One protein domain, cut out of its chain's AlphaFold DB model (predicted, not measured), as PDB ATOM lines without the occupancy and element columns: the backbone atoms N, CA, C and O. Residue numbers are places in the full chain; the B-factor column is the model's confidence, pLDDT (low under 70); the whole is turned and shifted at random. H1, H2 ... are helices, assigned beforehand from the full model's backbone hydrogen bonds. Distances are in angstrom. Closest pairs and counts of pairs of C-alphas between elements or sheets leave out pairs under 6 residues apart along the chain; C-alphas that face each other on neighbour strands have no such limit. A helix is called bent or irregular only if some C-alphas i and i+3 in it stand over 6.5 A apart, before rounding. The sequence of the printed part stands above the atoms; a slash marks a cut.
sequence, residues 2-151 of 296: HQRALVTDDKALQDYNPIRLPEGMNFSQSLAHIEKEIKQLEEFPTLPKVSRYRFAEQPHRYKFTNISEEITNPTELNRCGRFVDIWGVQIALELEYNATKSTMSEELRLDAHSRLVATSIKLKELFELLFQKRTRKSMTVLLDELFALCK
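AT A GLANCE: This is residues 2 to 151 of the 296 residues of the protein "S-adenosyl-L-methionine-dependent methyltransferase" of Aureobasidium pullulans (UniProt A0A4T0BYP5). Three long helices, H3, H6 and H7, run side by side as a bundle, their centres making a triangle; H8 folds back after H7 and crosses slantwise past H6 on the side away from H3. The short helix H4 packs on residues 75 to 79 of H6, and the small helices H1, H2 and H5 lie loosely together off one side of the bundle, H1 farthest out, with H1 and H2 apart from H3, H6 and H7. The printed part has 150 residues with eight named helices, H1 to H8 in order, and no named strand: the class is all helix. It is compact, with a radius of gyration of the C-alphas of 16.1 A and spans of 47 by 40 by 27 A.

HOW THE PARTS SIT: H1, residues 2 to 8, is close to but not clearly touching H2, residues 13 to 16; their closest C-alphas, of Leu 6 and Leu 13, are 6.9 A apart. H3, residues 27 to 46, touches H6, residues 74 to 100, at a shallow tilt of 29 degrees, opposite ways; H6 meets it with residues 86 to 97 alone, and the closest C-alphas are those of Ile 34 and Ile 86, 6.5 A apart. H3 also touches H7, residues 106 to 130, at a shallow tilt of 26 degrees, the same way, closest at the C-alphas of Glu 35 and Thr 119, 6.6 A. H3, H6 and H7 form an up and down bundle, each running against the one before it. H4, residues 49 to 56, touches residues 75 to 79 of H6 alone at a steep tilt of 50 degrees, the same way; the closest C-alphas, of Ala 56 and Thr 75, are 5.7 A apart. H5, residues 66 to 69, is close to but not clearly touching H6, its closest C-alphas those of Glu 69 and Leu 77, 7.1 A. H6, the hub, touches three helices and forms a helical hairpin with H7, at a shallow tilt of 20 degrees, closest at the C-alphas of Glu 94 and Leu 116, 7.2 A. H8, residues 133 to 150, is close to but not clearly touching H6 at a steep tilt of 39 degrees, with the C-alphas of Val 84 and Leu 143 closest at 7.3 A; H3 and H8 are apart. Every O i to N i+4 pair is within hydrogen-bond range in H4, H7 and H8, against 22 of 23 in H6, 14 of 16 in H3 and 1 of 3 in H1, where 2 of 4 O i to N i+3 pairs are; H2 and H5 are too short for such an i+4 pair.

IN THESE COORDINATES: H1 begins at C-alpha 2, (-53.975, 13.221, 14.762). H3 is 30.1 A long and irregular, but only just: C-alphas 42 and 45 are 7.0 A apart. H6 begins at C-alpha 74, (-51.488, 27.275, -0.314), and is 39.0 A long; H7 is 35.7 A and H8 25.4 A, ending at C-alpha 150, (-50.207, 3.475, 9.057). H1, H2, H4 and H5 are 10.3, 5.6, 10.5 and 5.0 A long.

THE WHOLE: The two C-alphas farthest apart, those of Thr 8 and Glu 107, are 48.9 A apart. The printed part has no cut and no long link. The mean pLDDT of the printed part is 82.2; it is under 70 at residues 2 to 14, 56 to 57 and 66 to 75.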
ATOM      1  N   HIS A   2     -52.973  13.593  15.773       41.41
ATOM      2  CA  HIS A   2     -53.975  13.221  14.762       41.41
ATOM      3  C   HIS A   2     -55.342  12.808  15.359       41.41
ATOM      4  O   HIS A   2     -56.362  13.293  14.893       41.41
ATOM      5  N   GLN A   3     -55.392  12.062  16.475       42.38
ATOM      6  CA  GLN A   3     -56.654  11.769  17.196       42.38
ATOM      7  C   GLN A   3     -57.406  13.004  17.712       42.38
ATOM      8  O   GLN A   3     -58.630  13.018  17.683       42.38
ATOM      9  N   ARG A   4     -56.704  14.060  18.149       42.12
ATOM     10  CA  ARG A   4     -57.351  15.319  18.563       42.12
ATOM     11  C   ARG A   4     -57.806  16.156  17.362       42.12
ATOM     12  O   ARG A   4     -58.839  16.799  17.466       42.12
ATOM     13  N   ALA A   5     -57.083  16.105  16.240       45.25
ATOM     14  CA  ALA A   5     -57.468  16.776  14.996       45.25
ATOM     15  C   ALA A   5     -58.704  16.135  14.327       45.25
ATOM     16  O   ALA A   5     -59.494  16.833  13.700       45.25
ATOM     17  N   LEU A   6     -58.908  14.827  14.517       46.44
ATOM     18  CA  LEU A   6     -60.059  14.075  13.999       46.44
ATOM     19  C   LEU A   6     -61.395  14.460  14.646       46.44
ATOM     20  O   LEU A   6     -62.435  14.329  14.013       46.44
ATOM     21  N   VAL A   7     -61.376  14.951  15.889       48.06
ATOM     22  CA  VAL A   7     -62.594  15.378  16.605       48.06
ATOM     23  C   VAL A   7     -63.095  16.739  16.104       48.06
ATOM     24  O   VAL A   7     -64.278  17.037  16.218       48.06
ATOM     25  N   THR A   8     -62.214  17.562  15.533       52.41
ATOM     26  CA  THR A   8     -62.528  18.933  15.098       52.41
ATOM     27  C   THR A   8     -63.076  19.053  13.674       52.41
ATOM     28  O   THR A   8     -63.672  20.079  13.369       52.41
ATOM     29  N   ASP A   9     -62.894  18.045  12.814       55.41
ATOM     30  CA  ASP A   9     -62.997  18.227  11.354       55.41
ATOM     31  C   ASP A   9     -64.181  17.517  10.665       55.41
ATOM     32  O   ASP A   9     -64.319  17.641   9.450       55.41
ATOM     33  N   ASP A  10     -65.025  16.775  11.399       55.66
ATOM     34  CA  ASP A  10     -66.205  16.047  10.870       55.66
ATOM     35  C   ASP A  10     -65.900  15.130   9.653       55.66
ATOM     36  O   ASP A  10     -66.761  14.808   8.831       55.66
ATOM     37  N   LYS A  11     -64.639  14.696   9.514       60.28
ATOM     38  CA  LYS A  11     -64.125  13.877   8.403       60.28
ATOM     39  C   LYS A  11     -63.740  12.480   8.876       60.28
ATOM     40  O   LYS A  11     -63.286  12.281  10.002       60.28
ATOM     41  N   ALA A  12     -63.871  11.498   7.986       65.50
ATOM     42  CA  ALA A  12     -63.505  10.117   8.282       65.50
ATOM     43  C   ALA A  12     -61.979   9.956   8.408       65.50
ATOM     44  O   ALA A  12     -61.220  10.500   7.610       65.50
ATOM     45  N   LEU A  13     -61.523   9.118   9.348       64.44
ATOM     46  CA  LEU A  13     -60.104   8.766   9.544       64.44
ATOM     47  C   LEU A  13     -59.410   8.312   8.242       64.44
ATOM     48  O   LEU A  13     -58.225   8.562   8.041       64.44
ATOM     49  N   GLN A  14     -60.163   7.684   7.337       69.12
ATOM     50  CA  GLN A  14     -59.685   7.200   6.038       69.12
ATOM     51  C   GLN A  14     -59.231   8.322   5.087       69.12
ATOM     52  O   GLN A  14     -58.430   8.073   4.183       69.12
ATOM     53  N   ASP A  15     -59.693   9.558   5.288       70.94
ATOM     54  CA  ASP A  15     -59.270  10.714   4.489       70.94
ATOM     55  C   ASP A  15     -57.840  11.163   4.828       70.94
ATOM     56  O   ASP A  15     -57.169  11.779   4.000       70.94
ATOM     57  N   TYR A  16     -57.357  10.811   6.021       73.75
ATOM     58  CA  TYR A  16     -56.014  11.121   6.510       73.75
ATOM     59  C   TYR A  16     -55.037   9.955   6.319       73.75
ATOM     60  O   TYR A  16     -53.886  10.057   6.724       73.75
ATOM     61  N   ASN A  17     -55.466   8.840   5.716       82.00
ATOM     62  CA  ASN A  17     -54.568   7.737   5.385       82.00
ATOM     63  C   ASN A  17     -54.079   7.869   3.929       82.00
ATOM     64  O   ASN A  17     -54.857   7.602   3.003       82.00
ATOM     65  N   PRO A  18     -52.809   8.251   3.699       84.75
ATOM     66  CA  PRO A  18     -52.248   8.300   2.355       84.75
ATOM     67  C   PRO A  18     -51.855   6.911   1.830       84.75
ATOM     68  O   PRO A  18     -51.775   6.726   0.619       84.75
ATOM     69  N   ILE A  19     -51.622   5.924   2.707       87.38
ATOM     70  CA  ILE A  19     -51.147   4.586   2.333       87.38
ATOM     71  C   ILE A  19     -52.327   3.739   1.862       87.38
ATOM     72  O   ILE A  19     -52.976   3.028   2.633       87.38
ATOM     73  N   ARG A  20     -52.621   3.844   0.567       87.44
ATOM     74  CA  ARG A  20     -53.680   3.096  -0.117       87.44
ATOM     75  C   ARG A  20     -53.379   2.971  -1.602       87.44
ATOM     76  O   ARG A  20     -52.722   3.828  -2.184       87.44
ATOM     77  N   LEU A  21     -53.914   1.924  -2.215       88.50
ATOM     78  CA  LEU A  21     -53.884   1.767  -3.663       88.50
ATOM     79  C   LEU A  21     -54.972   2.633  -4.323       88.50
ATOM     80  O   LEU A  21     -56.012   2.884  -3.702       88.50
ATOM     81  N   PRO A  22     -54.766   3.080  -5.573       87.38
ATOM     82  CA  PRO A  22     -55.812   3.707  -6.370       87.38
ATOM     83  C   PRO A  22     -57.043   2.798  -6.513       87.38
ATOM     84  O   PRO A  22     -56.932   1.598  -6.757       87.38
ATOM     85  N   GLU A  23     -58.236   3.375  -6.380       85.94
ATOM     86  CA  GLU A  23     -59.487   2.619  -6.481       85.94
ATOM     87  C   GLU A  23     -59.721   2.111  -7.907       85.94
ATOM     88  O   GLU A  23     -59.543   2.840  -8.883       85.94
ATOM     89  N   GLY A  24     -60.139   0.849  -8.027       86.00
ATOM     90  CA  GLY A  24     -60.462   0.230  -9.315       86.00
ATOM     91  C   GLY A  24     -59.256  -0.111 -10.199       86.00
ATOM     92  O   GLY A  24     -59.461  -0.508 -11.344       86.00
ATOM     93  N   MET A  25     -58.023   0.016  -9.693       89.94
ATOM     94  CA  MET A  25     -56.801  -0.370 -10.405       89.94
ATOM     95  C   MET A  25     -56.218  -1.666  -9.836       89.94
ATOM     96  O   MET A  25     -56.153  -1.850  -8.623       89.94
ATOM     97  N   ASN A  26     -55.765  -2.567 -10.708       90.62
ATOM     98  CA  ASN A  26     -54.952  -3.716 -10.294       90.62
ATOM     99  C   ASN A  26     -53.489  -3.303 -10.031       90.62
ATOM    100  O   ASN A  26     -53.081  -2.208 -10.415       90.62
ATOM    101  N   PHE A  27     -52.682  -4.180  -9.427       90.25
ATOM    102  CA  PHE A  27     -51.272  -3.911  -9.103       90.25
ATOM    103  C   PHE A  27     -50.475  -3.295 -10.273       90.25
ATOM    104  O   PHE A  27     -49.846  -2.249 -10.125       90.25
ATOM    105  N   SER A  28     -50.542  -3.890 -11.470       90.38
ATOM    106  CA  SER A  28     -49.801  -3.410 -12.647       90.38
ATOM    107  C   SER A  28     -50.287  -2.046 -13.147       90.38
ATOM    108  O   SER A  28     -49.480  -1.226 -13.586       90.38
ATOM    109  N   GLN A  29     -51.594  -1.788 -13.078       92.88
ATOM    110  CA  GLN A  29     -52.186  -0.491 -13.413       92.88
ATOM    111  C   GLN A  29     -51.786   0.577 -12.394       92.88
ATOM    112  O   GLN A  29     -51.411   1.678 -12.790       92.88
ATOM    113  N   SER A  30     -51.804   0.240 -11.106       93.25
ATOM    114  CA  SER A  30     -51.376   1.114 -10.012       93.25
ATOM    115  C   SER A  30     -49.893   1.480 -10.127       93.25
ATOM    116  O   SER A  30     -49.530   2.644  -9.958       93.25
ATOM    117  N   LEU A  31     -49.045   0.522 -10.512       93.19
ATOM    118  CA  LEU A  31     -47.621   0.746 -10.775       93.19
ATOM    119  C   LEU A  31     -47.393   1.675 -11.986       93.19
ATOM    120  O   LEU A  31     -46.599   2.609 -11.928       93.19
ATOM    121  N   ALA A  32     -48.129   1.480 -13.083       93.81
ATOM    122  CA  ALA A  32     -48.055   2.390 -14.230       93.81
ATOM    123  C   ALA A  32     -48.606   3.793 -13.899       93.81
ATOM    124  O   ALA A  32     -48.122   4.806 -14.410       93.81
ATOM    125  N   HIS A  33     -49.625   3.864 -13.039       92.94
ATOM    126  CA  HIS A  33     -50.200   5.117 -12.572       92.94
ATOM    127  C   HIS A  33     -49.186   5.926 -11.757       92.94
ATOM    128  O   HIS A  33     -48.974   7.097 -12.069       92.94
ATOM    129  N   ILE A  34     -48.505   5.307 -10.785       93.81
ATOM    130  CA  ILE A  34     -47.510   6.017  -9.973       93.81
ATOM    131  C   ILE A  34     -46.319   6.492 -10.817       93.81
ATOM    132  O   ILE A  34     -45.873   7.624 -10.659       93.81
ATOM    133  N   GLU A  35     -45.857   5.697 -11.787       94.44
ATOM    134  CA  GLU A  35     -44.800   6.107 -12.723       94.44
ATOM    135  C   GLU A  35     -45.194   7.354 -13.528       94.44
ATOM    136  O   GLU A  35     -44.384   8.268 -13.718       94.44
ATOM    137  N   LYS A  36     -46.454   7.422 -13.972       93.44
ATOM    138  CA  LYS A  36     -46.998   8.586 -14.677       93.44
ATOM    139  C   LYS A  36     -47.086   9.815 -13.766       93.44
ATOM    140  O   LYS A  36     -46.780  10.917 -14.218       93.44
ATOM    141  N   GLU A  37     -47.510   9.649 -12.517       91.25
ATOM    142  CA  GLU A  37     -47.601  10.743 -11.541       91.25
ATOM    143  C   GLU A  37     -46.215  11.276 -11.142       91.25
ATOM    144  O   GLU A  37     -46.006  12.489 -11.105       91.25
ATOM    145  N   ILE A  38     -45.237  10.387 -10.943       92.56
ATOM    146  CA  ILE A  38     -43.829  10.741 -10.707       92.56
ATOM    147  C   ILE A  38     -43.287  11.559 -11.881       92.56
ATOM    148  O   ILE A  38     -42.709  12.622 -11.670       92.56
ATOM    149  N   LYS A  39     -43.530  11.121 -13.121       91.75
ATOM    150  CA  LYS A  39     -43.092  11.855 -14.316       91.75
ATOM    151  C   LYS A  39     -43.721  13.251 -14.408       91.75
ATOM    152  O   LYS A  39     -43.043  14.220 -14.731       91.75
ATOM    153  N   GLN A  40     -45.006  13.379 -14.080       88.69
ATOM    154  CA  GLN A  40     -45.676  14.681 -14.031       88.69
ATOM    155  C   GLN A  40     -45.055  15.626 -12.988       88.69
ATOM    156  O   GLN A  40     -44.920  16.823 -13.243       88.69
ATOM    157  N   LEU A  41     -44.680  15.103 -11.814       87.12
ATOM    158  CA  LEU A  41     -43.970  15.872 -10.789       87.12
ATOM    159  C   LEU A  41     -42.554  16.260 -11.224       87.12
ATOM    160  O   LEU A  41     -42.111  17.365 -10.923       87.12
ATOM    161  N   GLU A  42     -41.860  15.387 -11.947       89.12
ATOM    162  CA  GLU A  42     -40.523  15.644 -12.490       89.12
ATOM    163  C   GLU A  42     -40.526  16.783 -13.516       89.12
ATOM    164  O   GLU A  42     -39.628  17.622 -13.530       89.12
ATOM    165  N   GLU A  43     -41.570  16.871 -14.340       88.00
ATOM    166  CA  GLU A  43     -41.715  17.929 -15.341       88.00
ATOM    167  C   GLU A  43     -42.075  19.290 -14.710       88.00
ATOM    168  O   GLU A  43     -41.806  20.339 -15.304       88.00
ATOM    169  N   PHE A  44     -42.623  19.317 -13.488       84.12
ATOM    170  CA  PHE A  44     -43.118  20.534 -12.829       84.12
ATOM    171  C   PHE A  44     -42.117  21.711 -12.789       84.12
ATOM    172  O   PHE A  44     -42.508  22.833 -13.142       84.12
ATOM    173  N   PRO A  45     -40.834  21.526 -12.411       83.31
ATOM    174  CA  PRO A  45     -39.851  22.608 -12.371       83.31
ATOM    175  C   PRO A  45     -39.541  23.199 -13.751       83.31
ATOM    176  O   PRO A  45     -39.050  24.327 -13.824       83.31
ATOM    177  N   THR A  46     -39.842  22.478 -14.836       85.81
ATOM    178  CA  THR A  46     -39.611  22.920 -16.222       85.81
ATOM    179  C   THR A  46     -40.812  23.660 -16.819       85.81
ATOM    180  O   THR A  46     -40.658  24.433 -17.763       85.81
ATOM    181  N   LEU A  47     -42.006  23.507 -16.233       83.56
ATOM    182  CA  LEU A  47     -43.230  24.120 -16.749       83.56
ATOM    183  C   LEU A  47     -43.183  25.662 -16.698       83.56
ATOM    184  O   LEU A  47     -42.593  26.234 -15.775       83.56
ATOM    185  N   PRO A  48     -43.865  26.370 -17.618       84.50
ATOM    186  CA  PRO A  48     -44.097  27.810 -17.501       84.50
ATOM    187  C   PRO A  48     -44.861  28.164 -16.215       84.50
ATOM    188  O   PRO A  48     -45.688  27.379 -15.750       84.50
ATOM    189  N   LYS A  49     -44.652  29.369 -15.660       79.19
ATOM    190  CA  LYS A  49     -45.276  29.798 -14.385       79.19
ATOM    191  C   LYS A  49     -46.796  29.587 -14.356       79.19
ATOM    192  O   LYS A  49     -47.308  29.060 -13.378       79.19
ATOM    193  N   VAL A  50     -47.504  29.943 -15.430       78.19
ATOM    194  CA  VAL A  50     -48.972  29.792 -15.534       78.19
ATOM    195  C   VAL A  50     -49.394  28.322 -15.442       78.19
ATOM    196  O   VAL A  50     -50.348  27.990 -14.743       78.19
ATOM    197  N   SER A  51     -48.655  27.426 -16.096       78.12
ATOM    198  CA  SER A  51     -48.907  25.984 -16.040       78.12
ATOM    199  C   SER A  51     -48.596  25.399 -14.660       78.12
ATOM    200  O   SER A  51     -49.307  24.502 -14.215       78.12
ATOM    201  N   ARG A  52     -47.596  25.938 -13.942       77.75
ATOM    202  CA  ARG A  52     -47.305  25.542 -12.551       77.75
ATOM    203  C   ARG A  52     -48.440  25.884 -11.596       77.75
ATOM    204  O   ARG A  52     -48.719  25.079 -10.720       77.75
ATOM    205  N   TYR A  53     -49.098  27.033 -11.768       72.12
ATOM    206  CA  TYR A  53     -50.271  27.380 -10.958       72.12
ATOM    207  C   TYR A  53     -51.395  26.363 -11.153       72.12
ATOM    208  O   TYR A  53     -51.856  25.787 -10.176       72.12
ATOM    209  N   ARG A  54     -51.742  26.035 -12.404       72.88
ATOM    210  CA  ARG A  54     -52.763  25.010 -12.694       72.88
ATOM    211  C   ARG A  54     -52.401  23.636 -12.132       72.88
ATOM    212  O   ARG A  54     -53.269  22.919 -11.657       72.88
ATOM    213  N   PHE A  55     -51.122  23.265 -12.190       71.25
ATOM    214  CA  PHE A  55     -50.633  22.018 -11.604       71.25
ATOM    215  C   PHE A  55     -50.744  22.019 -10.075       71.25
ATOM    216  O   PHE A  55     -51.143  21.023  -9.481       71.25
ATOM    217  N   ALA A  56     -50.401  23.141  -9.442       68.00
ATOM    218  CA  ALA A  56     -50.498  23.322  -8.001       68.00
ATOM    219  C   ALA A  56     -51.945  23.473  -7.509       68.00
ATOM    220  O   ALA A  56     -52.175  23.332  -6.321       68.00
ATOM    221  N   GLU A  57     -52.917  23.750  -8.375       69.69
ATOM    222  CA  GLU A  57     -54.346  23.784  -8.029       69.69
ATOM    223  C   GLU A  57     -55.024  22.412  -8.117       69.69
ATOM    224  O   GLU A  57     -56.182  22.272  -7.728       69.69
ATOM    225  N   GLN A  58     -54.324  21.385  -8.612       71.88
ATOM    226  CA  GLN A  58     -54.891  20.042  -8.656       71.88
ATOM    227  C   GLN A  58     -55.147  19.519  -7.235       71.88
ATOM    228  O   GLN A  58     -54.267  19.631  -6.374       71.88
ATOM    229  N   PRO A  59     -56.335  18.946  -6.982       72.94
ATOM    230  CA  PRO A  59     -56.684  18.443  -5.665       72.94
ATOM    231  C   PRO A  59     -55.802  17.248  -5.291       72.94
ATOM    232  O   PRO A  59     -55.435  16.433  -6.137       72.94
ATOM    233  N   HIS A  60     -55.502  17.149  -4.002       82.56
ATOM    234  CA  HIS A  60     -54.857  16.007  -3.367       82.56
ATOM    235  C   HIS A  60     -55.877  15.319  -2.455       82.56
ATOM    236  O   HIS A  60     -56.841  15.942  -2.001       82.56
ATOM    237  N   ARG A  61     -55.716  14.013  -2.253       81.00
ATOM    238  CA  ARG A  61     -56.679  13.184  -1.526       81.00
ATOM    239  C   ARG A  61     -56.376  13.154  -0.031       81.00
ATOM    240  O   ARG A  61     -57.313  13.144   0.765       81.00
ATOM    241  N   TYR A  62     -55.099  13.119   0.342       82.69
ATOM    242  CA  TYR A  62     -54.661  13.298   1.723       82.69
ATOM    243  C   TYR A  62     -55.089  14.675   2.242       82.69
ATOM    244  O   TYR A  62     -54.946  15.668   1.542       82.69
ATOM    245  N   LYS A  63     -55.606  14.761   3.467       78.88
ATOM    246  CA  LYS A  63     -55.948  16.047   4.088       78.88
ATOM    247  C   LYS A  63     -54.930  16.383   5.164       78.88
ATOM    248  O   LYS A  63     -54.657  15.571   6.042       78.88
ATOM    249  N   PHE A  64     -54.391  17.595   5.115       75.31
ATOM    250  CA  PHE A  64     -53.550  18.108   6.187       75.31
ATOM    251  C   PHE A  64     -54.416  18.468   7.403       75.31
ATOM    252  O   PHE A  64     -55.571  18.861   7.280       75.31
ATOM    253  N   THR A  65     -53.865  18.290   8.600       70.50
ATOM    254  CA  THR A  65     -54.420  18.863   9.836       70.50
ATOM    255  C   THR A  65     -54.067  20.350   9.931       70.50
ATOM    256  O   THR A  65     -53.035  20.750   9.393       70.50
ATOM    257  N   ASN A  66     -54.826  21.144  10.694       64.81
ATOM    258  CA  ASN A  66     -54.557  22.581  10.895       64.81
ATOM    259  C   ASN A  66     -53.100  22.876  11.314       64.81
ATOM    260  O   ASN A  66     -52.489  23.820  10.828       64.81
ATOM    261  N   ILE A  67     -52.503  22.016  12.150       60.56
ATOM    262  CA  ILE A  67     -51.101  22.138  12.599       60.56
ATOM    263  C   ILE A  67     -50.120  21.909  11.436       60.56
ATOM    264  O   ILE A  67     -49.070  22.541  11.357       60.56
ATOM    265  N   SER A  68     -50.461  21.008  10.515       62.00
ATOM    266  CA  SER A  68     -49.665  20.743   9.314       62.00
ATOM    267  C   SER A  68     -49.936  21.712   8.156       62.00
ATOM    268  O   SER A  68     -49.101  21.814   7.263       62.00
ATOM    269  N   GLU A  69     -51.055  22.442   8.170       63.75
ATOM    270  CA  GLU A  69     -51.368  23.498   7.196       63.75
ATOM    271  C   GLU A  69     -50.574  24.790   7.458       63.75
ATOM    272  O   GLU A  69     -50.211  25.485   6.512       63.75
ATOM    273  N   GLU A  70     -50.194  25.071   8.712       59.56
ATOM    274  CA  GLU A  70     -49.328  26.213   9.080       59.56
ATOM    275  C   GLU A  70     -47.912  26.144   8.469       59.56
ATOM    276  O   GLU A  70     -47.126  27.093   8.539       59.56
ATOM    277  N   ILE A  71     -47.562  25.008   7.868       57.69
ATOM    278  CA  ILE A  71     -46.217  24.697   7.394       57.69
ATOM    279  C   ILE A  71     -45.932  25.330   6.018       57.69
ATOM    280  O   ILE A  71     -44.758  25.515   5.677       57.69
ATOM    281  N   THR A  72     -46.952  25.719   5.238       57.16
ATOM    282  CA  THR A  72     -46.771  26.026   3.806       57.16
ATOM    283  C   THR A  72     -47.761  27.046   3.226       57.16
ATOM    284  O   THR A  72     -48.909  27.166   3.634       57.16
ATOM    285  N   ASN A  73     -47.317  27.787   2.201       67.31
ATOM    286  CA  ASN A  73     -48.191  28.593   1.333       67.31
ATOM    287  C   ASN A  73     -49.227  27.667   0.646       67.31
ATOM    288  O   ASN A  73     -48.836  26.565   0.257       67.31
ATOM    289  N   PRO A  74     -50.493  28.075   0.417       67.62
ATOM    290  CA  PRO A  74     -51.488  27.275  -0.314       67.62
ATOM    291  C   PRO A  74     -50.976  26.610  -1.607       67.62
ATOM    292  O   PRO A  74     -51.308  25.462  -1.897       67.62
ATOM    293  N   THR A  75     -50.102  27.285  -2.367       67.56
ATOM    294  CA  THR A  75     -49.501  26.730  -3.601       67.56
ATOM    295  C   THR A  75     -48.456  25.632  -3.340       67.56
ATOM    296  O   THR A  75     -48.128  24.836  -4.221       67.56
ATOM    297  N   GLU A  76     -47.868  25.601  -2.146       76.50
ATOM    298  CA  GLU A  76     -46.988  24.529  -1.672       76.50
ATOM    299  C   GLU A  76     -47.764  23.398  -1.011       76.50
ATOM    300  O   GLU A  76     -47.383  22.245  -1.199       76.50
ATOM    301  N   LEU A  77     -48.861  23.701  -0.314       78.75
ATOM    302  CA  LEU A  77     -49.685  22.711   0.376       78.75
ATOM    303  C   LEU A  77     -50.193  21.627  -0.582       78.75
ATOM    304  O   LEU A  77     -49.970  20.446  -0.340       78.75
ATOM    305  N   ASN A  78     -50.757  22.015  -1.728       80.88
ATOM    306  CA  ASN A  78     -51.219  21.050  -2.731       80.88
ATOM    307  C   ASN A  78     -50.079  20.204  -3.318       80.88
ATOM    308  O   ASN A  78     -50.256  19.014  -3.570       80.88
ATOM    309  N   ARG A  79     -48.883  20.784  -3.504       84.12
ATOM    310  CA  ARG A  79     -47.705  20.029  -3.968       84.12
ATOM    311  C   ARG A  79     -47.238  19.022  -2.925       84.12
ATOM    312  O   ARG A  79     -46.944  17.884  -3.278       84.12
ATOM    313  N   CYS A  80     -47.201  19.429  -1.657       86.62
ATOM    314  CA  CYS A  80     -46.907  18.535  -0.542       86.62
ATOM    315  C   CYS A  80     -47.944  17.412  -0.484       86.62
ATOM    316  O   CYS A  80     -47.579  16.251  -0.370       86.62
ATOM    317  N   GLY A  81     -49.224  17.751  -0.633       87.44
ATOM    318  CA  GLY A  81     -50.334  16.808  -0.606       87.44
ATOM    319  C   GLY A  81     -50.243  15.746  -1.688       87.44
ATOM    320  O   GLY A  81     -50.298  14.558  -1.392       87.44
ATOM    321  N   ARG A  82     -49.997  16.164  -2.934       88.12
ATOM    322  CA  ARG A  82     -49.775  15.228  -4.043       88.12
ATOM    323  C   ARG A  82     -48.551  14.351  -3.826       88.12
ATOM    324  O   ARG A  82     -48.602  13.161  -4.116       88.12
ATOM    325  N   PHE A  83     -47.461  14.917  -3.311       91.50
ATOM    326  CA  PHE A  83     -46.286  14.119  -2.972       91.50
ATOM    327  C   PHE A  83     -46.617  13.067  -1.902       91.50
ATOM    328  O   PHE A  83     -46.229  11.916  -2.058       91.50
ATOM    329  N   VAL A  84     -47.362  13.440  -0.856       91.50
ATOM    330  CA  VAL A  84     -47.806  12.526   0.210       91.50
ATOM    331  C   VAL A  84     -48.710  11.421  -0.346       91.50
ATOM    332  O   VAL A  84     -48.519  10.263   0.012       91.50
ATOM    333  N   ASP A  85     -49.639  11.738  -1.253       91.00
ATOM    334  CA  ASP A  85     -50.478  10.732  -1.918       91.00
ATOM    335  C   ASP A  85     -49.627   9.728  -2.713       91.00
ATOM    336  O   ASP A  85     -49.786   8.519  -2.560       91.00
ATOM    337  N   ILE A  86     -48.687  10.215  -3.529       93.38
ATOM    338  CA  ILE A  86     -47.817   9.364  -4.357       93.38
ATOM    339  C   ILE A  86     -46.898   8.512  -3.473       93.38
ATOM    340  O   ILE A  86     -46.758   7.313  -3.700       93.38
ATOM    341  N   TRP A  87     -46.316   9.102  -2.428       93.81
ATOM    342  CA  TRP A  87     -45.535   8.383  -1.423       93.81
ATOM    343  C   TRP A  87     -46.358   7.291  -0.719       93.81
ATOM    344  O   TRP A  87     -45.876   6.177  -0.516       93.81
ATOM    345  N   GLY A  88     -47.617   7.576  -0.389       92.69
ATOM    346  CA  GLY A  88     -48.512   6.605   0.228       92.69
ATOM    347  C   GLY A  88     -48.862   5.445  -0.709       92.69
ATOM    348  O   GLY A  88     -48.821   4.287  -0.287       92.69
ATOM    349  N   VAL A  89     -49.119   5.729  -1.992       93.56
ATOM    350  CA  VAL A  89     -49.323   4.699  -3.028       93.56
ATOM    351  C   VAL A  89     -48.070   3.841  -3.200       93.56
ATOM    352  O   VAL A  89     -48.193   2.621  -3.295       93.56
ATOM    353  N   GLN A  90     -46.873   4.440  -3.182       94.31
ATOM    354  CA  GLN A  90     -45.608   3.700  -3.242       94.31
ATOM    355  C   GLN A  90     -45.529   2.667  -2.114       94.31
ATOM    356  O   GLN A  90     -45.286   1.492  -2.373       94.31
ATOM    357  N   ILE A  91     -45.786   3.072  -0.868       92.38
ATOM    358  CA  ILE A  91     -45.733   2.145   0.272       92.38
ATOM    359  C   ILE A  91     -46.815   1.066   0.162       92.38
ATOM    360  O   ILE A  91     -46.550  -0.102   0.449       92.38
ATOM    361  N   ALA A  92     -48.023   1.425  -0.277       92.44
ATOM    362  CA  ALA A  92     -49.096   0.456  -0.480       92.44
ATOM    363  C   ALA A  92     -48.723  -0.603  -1.533       92.44
ATOM    364  O   ALA A  92     -48.963  -1.790  -1.316       92.44
ATOM    365  N   LEU A  93     -48.076  -0.190  -2.628       94.25
ATOM    366  CA  LEU A  93     -47.553  -1.093  -3.654       94.25
ATOM    367  C   LEU A  93     -46.417  -1.979  -3.133       94.25
ATOM    368  O   LEU A  93     -46.381  -3.163  -3.461       94.25
ATOM    369  N   GLU A  94     -45.507  -1.446  -2.311       93.31
ATOM    370  CA  GLU A  94     -44.445  -2.238  -1.671       93.31
ATOM    371  C   GLU A  94     -45.036  -3.357  -0.792       93.31
ATOM    372  O   GLU A  94     -44.578  -4.502  -0.840       93.31
ATOM    373  N   LEU A  95     -46.087  -3.044  -0.024       91.25
ATOM    374  CA  LEU A  95     -46.806  -4.012   0.807       91.25
ATOM    375  C   LEU A  95     -47.552  -5.056  -0.035       91.25
ATOM    376  O   LEU A  95     -47.460  -6.249   0.264       91.25
ATOM    377  N   GLU A  96     -48.264  -4.628  -1.081       92.00
ATOM    378  CA  GLU A  96     -49.003  -5.524  -1.978       92.00
ATOM    379  C   GLU A  96     -48.057  -6.473  -2.721       92.00
ATOM    380  O   GLU A  96     -48.256  -7.685  -2.675       92.00
ATOM    381  N   TYR A  97     -46.984  -5.941  -3.317       93.06
ATOM    382  CA  TYR A  97     -45.945  -6.731  -3.980       93.06
ATOM    383  C   TYR A  97     -45.399  -7.808  -3.049       93.06
ATOM    384  O   TYR A  97     -45.294  -8.973  -3.421       93.06
ATOM    385  N   ASN A  98     -45.073  -7.446  -1.810       90.94
ATOM    386  CA  ASN A  98     -44.488  -8.389  -0.874       90.94
ATOM    387  C   ASN A  98     -45.487  -9.458  -0.392       90.94
ATOM    388  O   ASN A  98     -45.085 -10.587  -0.104       90.94
ATOM    389  N   ALA A  99     -46.780  -9.131  -0.348       90.38
ATOM    390  CA  ALA A  99     -47.845 -10.083  -0.045       90.38
ATOM    391  C   ALA A  99     -48.112 -11.061  -1.204       90.38
ATOM    392  O   ALA A  99     -48.426 -12.225  -0.954       90.38
ATOM    393  N   THR A 100     -47.968 -10.622  -2.459       90.31
ATOM    394  CA  THR A 100     -48.276 -11.435  -3.649       90.31
ATOM    395  C   THR A 100     -47.055 -12.069  -4.314       90.31
ATOM    396  O   THR A 100     -47.231 -12.986  -5.118       90.31
ATOM    397  N   LYS A 101     -45.818 -11.676  -3.964       88.75
ATOM    398  CA  LYS A 101     -44.573 -12.125  -4.628       88.75
ATOM    399  C   LYS A 101     -44.408 -13.643  -4.742       88.75
ATOM    400  O   LYS A 101     -43.730 -14.102  -5.653       88.75
ATOM    401  N   SER A 102     -44.985 -14.419  -3.819       88.12
ATOM    402  CA  SER A 102     -44.935 -15.889  -3.824       88.12
ATOM    403  C   SER A 102     -45.851 -16.526  -4.874       88.12
ATOM    404  O   SER A 102     -45.631 -17.668  -5.261       88.12
ATOM    405  N   THR A 103     -46.870 -15.796  -5.329       89.81
ATOM    406  CA  THR A 103     -47.863 -16.250  -6.318       89.81
ATOM    407  C   THR A 103     -47.548 -15.796  -7.744       89.81
ATOM    408  O   THR A 103     -48.138 -16.304  -8.695       89.81
ATOM    409  N   MET A 104     -46.625 -14.845  -7.910       88.81
ATOM    410  CA  MET A 104     -46.243 -14.284  -9.207       88.81
ATOM    411  C   MET A 104     -45.212 -15.166  -9.920       88.81
ATOM    412  O   MET A 104     -44.404 -15.837  -9.278       88.81
ATOM    413  N   SER A 105     -45.202 -15.127 -11.258       91.62
ATOM    414  CA  SER A 105     -44.108 -15.725 -12.029       91.62
ATOM    415  C   SER A 105     -42.792 -14.989 -11.762       91.62
ATOM    416  O   SER A 105     -42.780 -13.807 -11.411       91.62
ATOM    417  N   GLU A 106     -41.668 -15.683 -11.937       90.88
ATOM    418  CA  GLU A 106     -40.345 -15.126 -11.649       90.88
ATOM    419  C   GLU A 106     -40.025 -13.881 -12.490       90.88
ATOM    420  O   GLU A 106     -39.538 -12.889 -11.948       90.88
ATOM    421  N   GLU A 107     -40.369 -13.900 -13.780       90.31
ATOM    422  CA  GLU A 107     -40.175 -12.768 -14.695       90.31
ATOM    423  C   GLU A 107     -40.960 -11.529 -14.245       90.31
ATOM    424  O   GLU A 107     -40.398 -10.440 -14.130       90.31
ATOM    425  N   LEU A 108     -42.247 -11.702 -13.912       89.38
ATOM    426  CA  LEU A 108     -43.098 -10.608 -13.436       89.38
ATOM    427  C   LEU A 108     -42.625 -10.069 -12.086       89.38
ATOM    428  O   LEU A 108     -42.728  -8.873 -11.827       89.38
ATOM    429  N   ARG A 109     -42.102 -10.943 -11.222       90.31
ATOM    430  CA  ARG A 109     -41.552 -10.557  -9.923       90.31
ATOM    431  C   ARG A 109     -40.317  -9.671 -10.085       90.31
ATOM    432  O   ARG A 109     -40.224  -8.645  -9.416       90.31
ATOM    433  N   LEU A 110     -39.388 -10.049 -10.965       92.00
ATOM    434  CA  LEU A 110     -38.175  -9.269 -11.230       92.00
ATOM    435  C   LEU A 110     -38.500  -7.917 -11.879       92.00
ATOM    436  O   LEU A 110     -37.965  -6.897 -11.439       92.00
ATOM    437  N   ASP A 111     -39.414  -7.891 -12.855       93.12
ATOM    438  CA  ASP A 111     -39.887  -6.644 -13.474       93.12
ATOM    439  C   ASP A 111     -40.510  -5.710 -12.428       93.12
ATOM    440  O   ASP A 111     -40.041  -4.586 -12.235       93.12
ATOM    441  N   ALA A 112     -41.497  -6.203 -11.673       92.69
ATOM    442  CA  ALA A 112     -42.184  -5.425 -10.648       92.69
ATOM    443  C   ALA A 112     -41.217  -4.897  -9.579       92.69
ATOM    444  O   ALA A 112     -41.286  -3.723  -9.213       92.69
ATOM    445  N   HIS A 113     -40.281  -5.729  -9.113       93.19
ATOM    446  CA  HIS A 113     -39.267  -5.312  -8.150       93.19
ATOM    447  C   HIS A 113     -38.396  -4.178  -8.696       93.19
ATOM    448  O   HIS A 113     -38.225  -3.162  -8.027       93.19
ATOM    449  N   SER A 114     -37.885  -4.322  -9.923       94.19
ATOM    450  CA  SER A 114     -37.016  -3.316 -10.541       94.19
ATOM    451  C   SER A 114     -37.719  -1.961 -10.690       94.19
ATOM    452  O   SER A 114     -37.143  -0.916 -10.385       94.19
ATOM    453  N   ARG A 115     -39.002  -1.980 -11.065       94.94
ATOM    454  CA  ARG A 115     -39.837  -0.785 -11.211       94.94
ATOM    455  C   ARG A 115     -40.155  -0.137  -9.867       94.94
ATOM    456  O   ARG A 115     -40.093   1.087  -9.754       94.94
ATOM    457  N   LEU A 116     -40.428  -0.929  -8.828       94.56
ATOM    458  CA  LEU A 116     -40.646  -0.421  -7.469       94.56
ATOM    459  C   LEU A 116     -39.387   0.216  -6.874       94.56
ATOM    460  O   LEU A 116     -39.473   1.270  -6.247       94.56
ATOM    461  N   VAL A 117     -38.214  -0.376  -7.105       93.94
ATOM    462  CA  VAL A 117     -36.932   0.221  -6.703       93.94
ATOM    463  C   VAL A 117     -36.701   1.535  -7.456       93.94
ATOM    464  O   VAL A 117     -36.391   2.552  -6.838       93.94
ATOM    465  N   ALA A 118     -36.913   1.554  -8.775       94.75
ATOM    466  CA  ALA A 118     -36.721   2.751  -9.592       94.75
ATOM    467  C   ALA A 118     -37.655   3.906  -9.187       94.75
ATOM    468  O   ALA A 118     -37.216   5.050  -9.071       94.75
ATOM    469  N   THR A 119     -38.937   3.624  -8.948       94.75
ATOM    470  CA  THR A 119     -39.918   4.621  -8.478       94.75
ATOM    471  C   THR A 119     -39.582   5.133  -7.079       94.75
ATOM    472  O   THR A 119     -39.634   6.341  -6.845       94.75
ATOM    473  N   SER A 120     -39.139   4.249  -6.183       92.75
ATOM    474  CA  SER A 120     -38.668   4.606  -4.844       92.75
ATOM    475  C   SER A 120     -37.467   5.565  -4.883       92.75
ATOM    476  O   SER A 120     -37.490   6.605  -4.220       92.75
ATOM    477  N   ILE A 121     -36.454   5.279  -5.711       92.62
ATOM    478  CA  ILE A 121     -35.285   6.156  -5.904       92.62
ATOM    479  C   ILE A 121     -35.718   7.521  -6.453       92.62
ATOM    480  O   ILE A 121     -35.360   8.555  -5.888       92.62
ATOM    481  N   LYS A 122     -36.554   7.535  -7.497       93.44
ATOM    482  CA  LYS A 122     -37.059   8.781  -8.092       93.44
ATOM    483  C   LYS A 122     -37.833   9.636  -7.095       93.44
ATOM    484  O   LYS A 122     -37.696  10.853  -7.108       93.44
ATOM    485  N   LEU A 123     -38.626   9.035  -6.208       92.81
ATOM    486  CA  LEU A 123     -39.351   9.790  -5.182       92.81
ATOM    487  C   LEU A 123     -38.413  10.521  -4.222       92.81
ATOM    488  O   LEU A 123     -38.682  11.666  -3.857       92.81
ATOM    489  N   LYS A 124     -37.297   9.889  -3.853       90.75
ATOM    490  CA  LYS A 124     -36.258  10.510  -3.025       90.75
ATOM    491  C   LYS A 124     -35.608  11.698  -3.737       90.75
ATOM    492  O   LYS A 124     -35.447  12.756  -3.137       90.75
ATOM    493  N   GLU A 125     -35.283  11.548  -5.019       92.25
ATOM    494  CA  GLU A 125     -34.723  12.626  -5.844       92.25
ATOM    495  C   GLU A 125     -35.719  13.783  -6.025       92.25
ATOM    496  O   GLU A 125     -35.364  14.954  -5.862       92.25
ATOM    497  N   LEU A 126     -36.992  13.469  -6.283       91.44
ATOM    498  CA  LEU A 126     -38.062  14.458  -6.402       91.44
ATOM    499  C   LEU A 126     -38.280  15.233  -5.106       91.44
ATOM    500  O   LEU A 126     -38.524  16.437  -5.157       91.44
ATOM    501  N   PHE A 127     -38.179  14.580  -3.949       90.81
ATOM    502  CA  PHE A 127     -38.308  15.252  -2.657       90.81
ATOM    503  C   PHE A 127     -37.263  16.366  -2.486       90.81
ATOM    504  O   PHE A 127     -37.583  17.466  -2.032       90.81
ATOM    505  N   GLU A 128     -36.028  16.102  -2.911       90.50
ATOM    506  CA  GLU A 128     -34.929  17.068  -2.893       90.50
ATOM    507  C   GLU A 128     -35.109  18.188  -3.929       90.50
ATOM    508  O   GLU A 128     -34.832  19.353  -3.630       90.50
ATOM    509  N   LEU A 129     -35.617  17.853  -5.120       89.50
ATOM    510  CA  LEU A 129     -35.834  18.790  -6.225       89.50
ATOM    511  C   LEU A 129     -37.014  19.749  -5.987       89.50
ATOM    512  O   LEU A 129     -36.939  20.932  -6.328       89.50
ATOM    513  N   LEU A 130     -38.126  19.245  -5.449       86.00
ATOM    514  CA  LEU A 130     -39.397  19.976  -5.382       86.00
ATOM    515  C   LEU A 130     -39.492  20.926  -4.188       86.00
ATOM    516  O   LEU A 130     -40.215  21.928  -4.267       86.00
ATOM    517  N   PHE A 131     -38.794  20.622  -3.091       87.62
ATOM    518  CA  PHE A 131     -39.022  21.270  -1.803       87.62
ATOM    519  C   PHE A 131     -37.766  21.945  -1.245       87.62
ATOM    520  O   PHE A 131     -36.651  21.423  -1.266       87.62
ATOM    521  N   GLN A 132     -37.955  23.130  -0.666       87.06
ATOM    522  CA  GLN A 132     -36.889  23.845   0.035       87.06
ATOM    523  C   GLN A 132     -36.564  23.173   1.375       87.06
ATOM    524  O   GLN A 132     -37.378  22.446   1.939       87.06
ATOM    525  N   LYS A 133     -35.389  23.475   1.940       87.00
ATOM    526  CA  LYS A 133     -34.892  22.864   3.187       87.00
ATOM    527  C   LYS A 133     -35.889  22.933   4.354       87.00
ATOM    528  O   LYS A 133     -35.999  21.970   5.107       87.00
ATOM    529  N   ARG A 134     -36.608  24.052   4.519       84.56
ATOM    530  CA  ARG A 134     -37.620  24.212   5.582       84.56
ATOM    531  C   ARG A 134     -38.794  23.254   5.375       84.56
ATOM    532  O   ARG A 134     -39.091  22.476   6.275       84.56
ATOM    533  N   THR A 135     -39.403  23.282   4.192       84.38
ATOM    534  CA  THR A 135     -40.528  22.415   3.820       84.38
ATOM    535  C   THR A 135     -40.143  20.944   3.917       84.38
ATOM    536  O   THR A 135     -40.891  20.163   4.491       84.38
ATOM    537  N   ARG A 136     -38.933  20.580   3.468       87.25
ATOM    538  CA  ARG A 136     -38.402  19.219   3.602       87.25
ATOM    539  C   ARG A 136     -38.362  18.753   5.046       87.25
ATOM    540  O   ARG A 136     -38.905  17.699   5.329       87.25
ATOM    541  N   LYS A 137     -37.800  19.542   5.970       84.62
ATOM    542  CA  LYS A 137     -37.765  19.171   7.397       84.62
ATOM    543  C   LYS A 137     -39.157  18.866   7.940       84.62
ATOM    544  O   LYS A 137     -39.356  17.836   8.575       84.62
ATOM    545  N   SER A 138     -40.112  19.750   7.674       83.31
ATOM    546  CA  SER A 138     -41.484  19.576   8.137       83.31
ATOM    547  C   SER A 138     -42.180  18.381   7.484       83.31
ATOM    548  O   SER A 138     -42.847  17.614   8.170       83.31
ATOM    549  N   MET A 139     -41.986  18.177   6.180       86.25
ATOM    550  CA  MET A 139     -42.511  17.009   5.478       86.25
ATOM    551  C   MET A 139     -41.873  15.710   5.960       86.25
ATOM    552  O   MET A 139     -42.578  14.723   6.082       86.25
ATOM    553  N   THR A 140     -40.577  15.683   6.270       86.88
ATOM    554  CA  THR A 140     -39.924  14.493   6.831       86.88
ATOM    555  C   THR A 140     -40.578  14.089   8.148       86.88
ATOM    556  O   THR A 140     -40.855  12.911   8.328       86.88
ATOM    557  N   VAL A 141     -40.876  15.050   9.030       83.75
ATOM    558  CA  VAL A 141     -41.617  14.779  10.276       83.75
ATOM    559  C   VAL A 141     -43.018  14.252   9.971       83.75
ATOM    560  O   VAL A 141     -43.426  13.247  10.537       83.75
ATOM    561  N   LEU A 142     -43.735  14.880   9.036       85.06
ATOM    562  CA  LEU A 142     -45.079  14.444   8.659       85.06
ATOM    563  C   LEU A 142     -45.097  13.018   8.087       85.06
ATOM    564  O   LEU A 142     -45.906  12.199   8.506       85.06
ATOM    565  N   LEU A 143     -44.228  12.720   7.121       87.50
ATOM    566  CA  LEU A 143     -44.154  11.408   6.472       87.50
ATOM    567  C   LEU A 143     -43.781  10.317   7.474       87.50
ATOM    568  O   LEU A 143     -44.324   9.222   7.412       87.50
ATOM    569  N   ASP A 144     -42.893  10.629   8.411       84.12
ATOM    570  CA  ASP A 144     -42.511   9.747   9.507       84.12
ATOM    571  C   ASP A 144     -43.682   9.466  10.466       84.12
ATOM    572  O   ASP A 144     -43.993   8.307  10.744       84.12
ATOM    573  N   GLU A 145     -44.414  10.499  10.897       81.19
ATOM    574  CA  GLU A 145     -45.631  10.330  11.706       81.19
ATOM    575  C   GLU A 145     -46.701   9.504  10.977       81.19
ATOM    576  O   GLU A 145     -47.326   8.621  11.571       81.19
ATOM    577  N   LEU A 146     -46.897   9.758   9.680       82.69
ATOM    578  CA  LEU A 146     -47.844   9.018   8.847       82.69
ATOM    579  C   LEU A 146     -47.419   7.564   8.671       82.69
ATOM    580  O   LEU A 146     -48.256   6.666   8.773       82.69
ATOM    581  N   PHE A 147     -46.128   7.318   8.449       83.12
ATOM    582  CA  PHE A 147     -45.587   5.971   8.343       83.12
ATOM    583  C   PHE A 147     -45.812   5.201   9.644       83.12
ATOM    584  O   PHE A 147     -46.330   4.086   9.617       83.12
ATOM    585  N   ALA A 148     -45.517   5.823  10.788       79.75
ATOM    586  CA  ALA A 148     -45.743   5.244  12.107       79.75
ATOM    587  C   ALA A 148     -47.220   4.910  12.374       79.75
ATOM    588  O   ALA A 148     -47.523   3.847  12.921       79.75
ATOM    589  N   LEU A 149     -48.134   5.798  11.970       74.50
ATOM    590  CA  LEU A 149     -49.576   5.644  12.164       74.50
ATOM    591  C   LEU A 149     -50.183   4.556  11.267       74.50
ATOM    592  O   LEU A 149     -51.116   3.870  11.677       74.50
ATOM    593  N   CYS A 150     -49.655   4.390  10.055       72.19
ATOM    594  CA  CYS A 150     -50.207   3.475   9.057       72.19
ATOM    595  C   CYS A 150     -49.568   2.075   9.078       72.19
ATOM    596  O   CYS A 150     -49.995   1.194   8.329       72.19
ATOM    597  N   LYS A 151     -48.555   1.832   9.923       75.38
ATOM    598  CA  LYS A 151     -47.994   0.488  10.120       75.38
ATOM    599  C   LYS A 151     -49.068  -0.468  10.646       75.38
ATOM    600  O   LYS A 151     -49.807  -0.154  11.575       75.38
TER     601      LYS A 151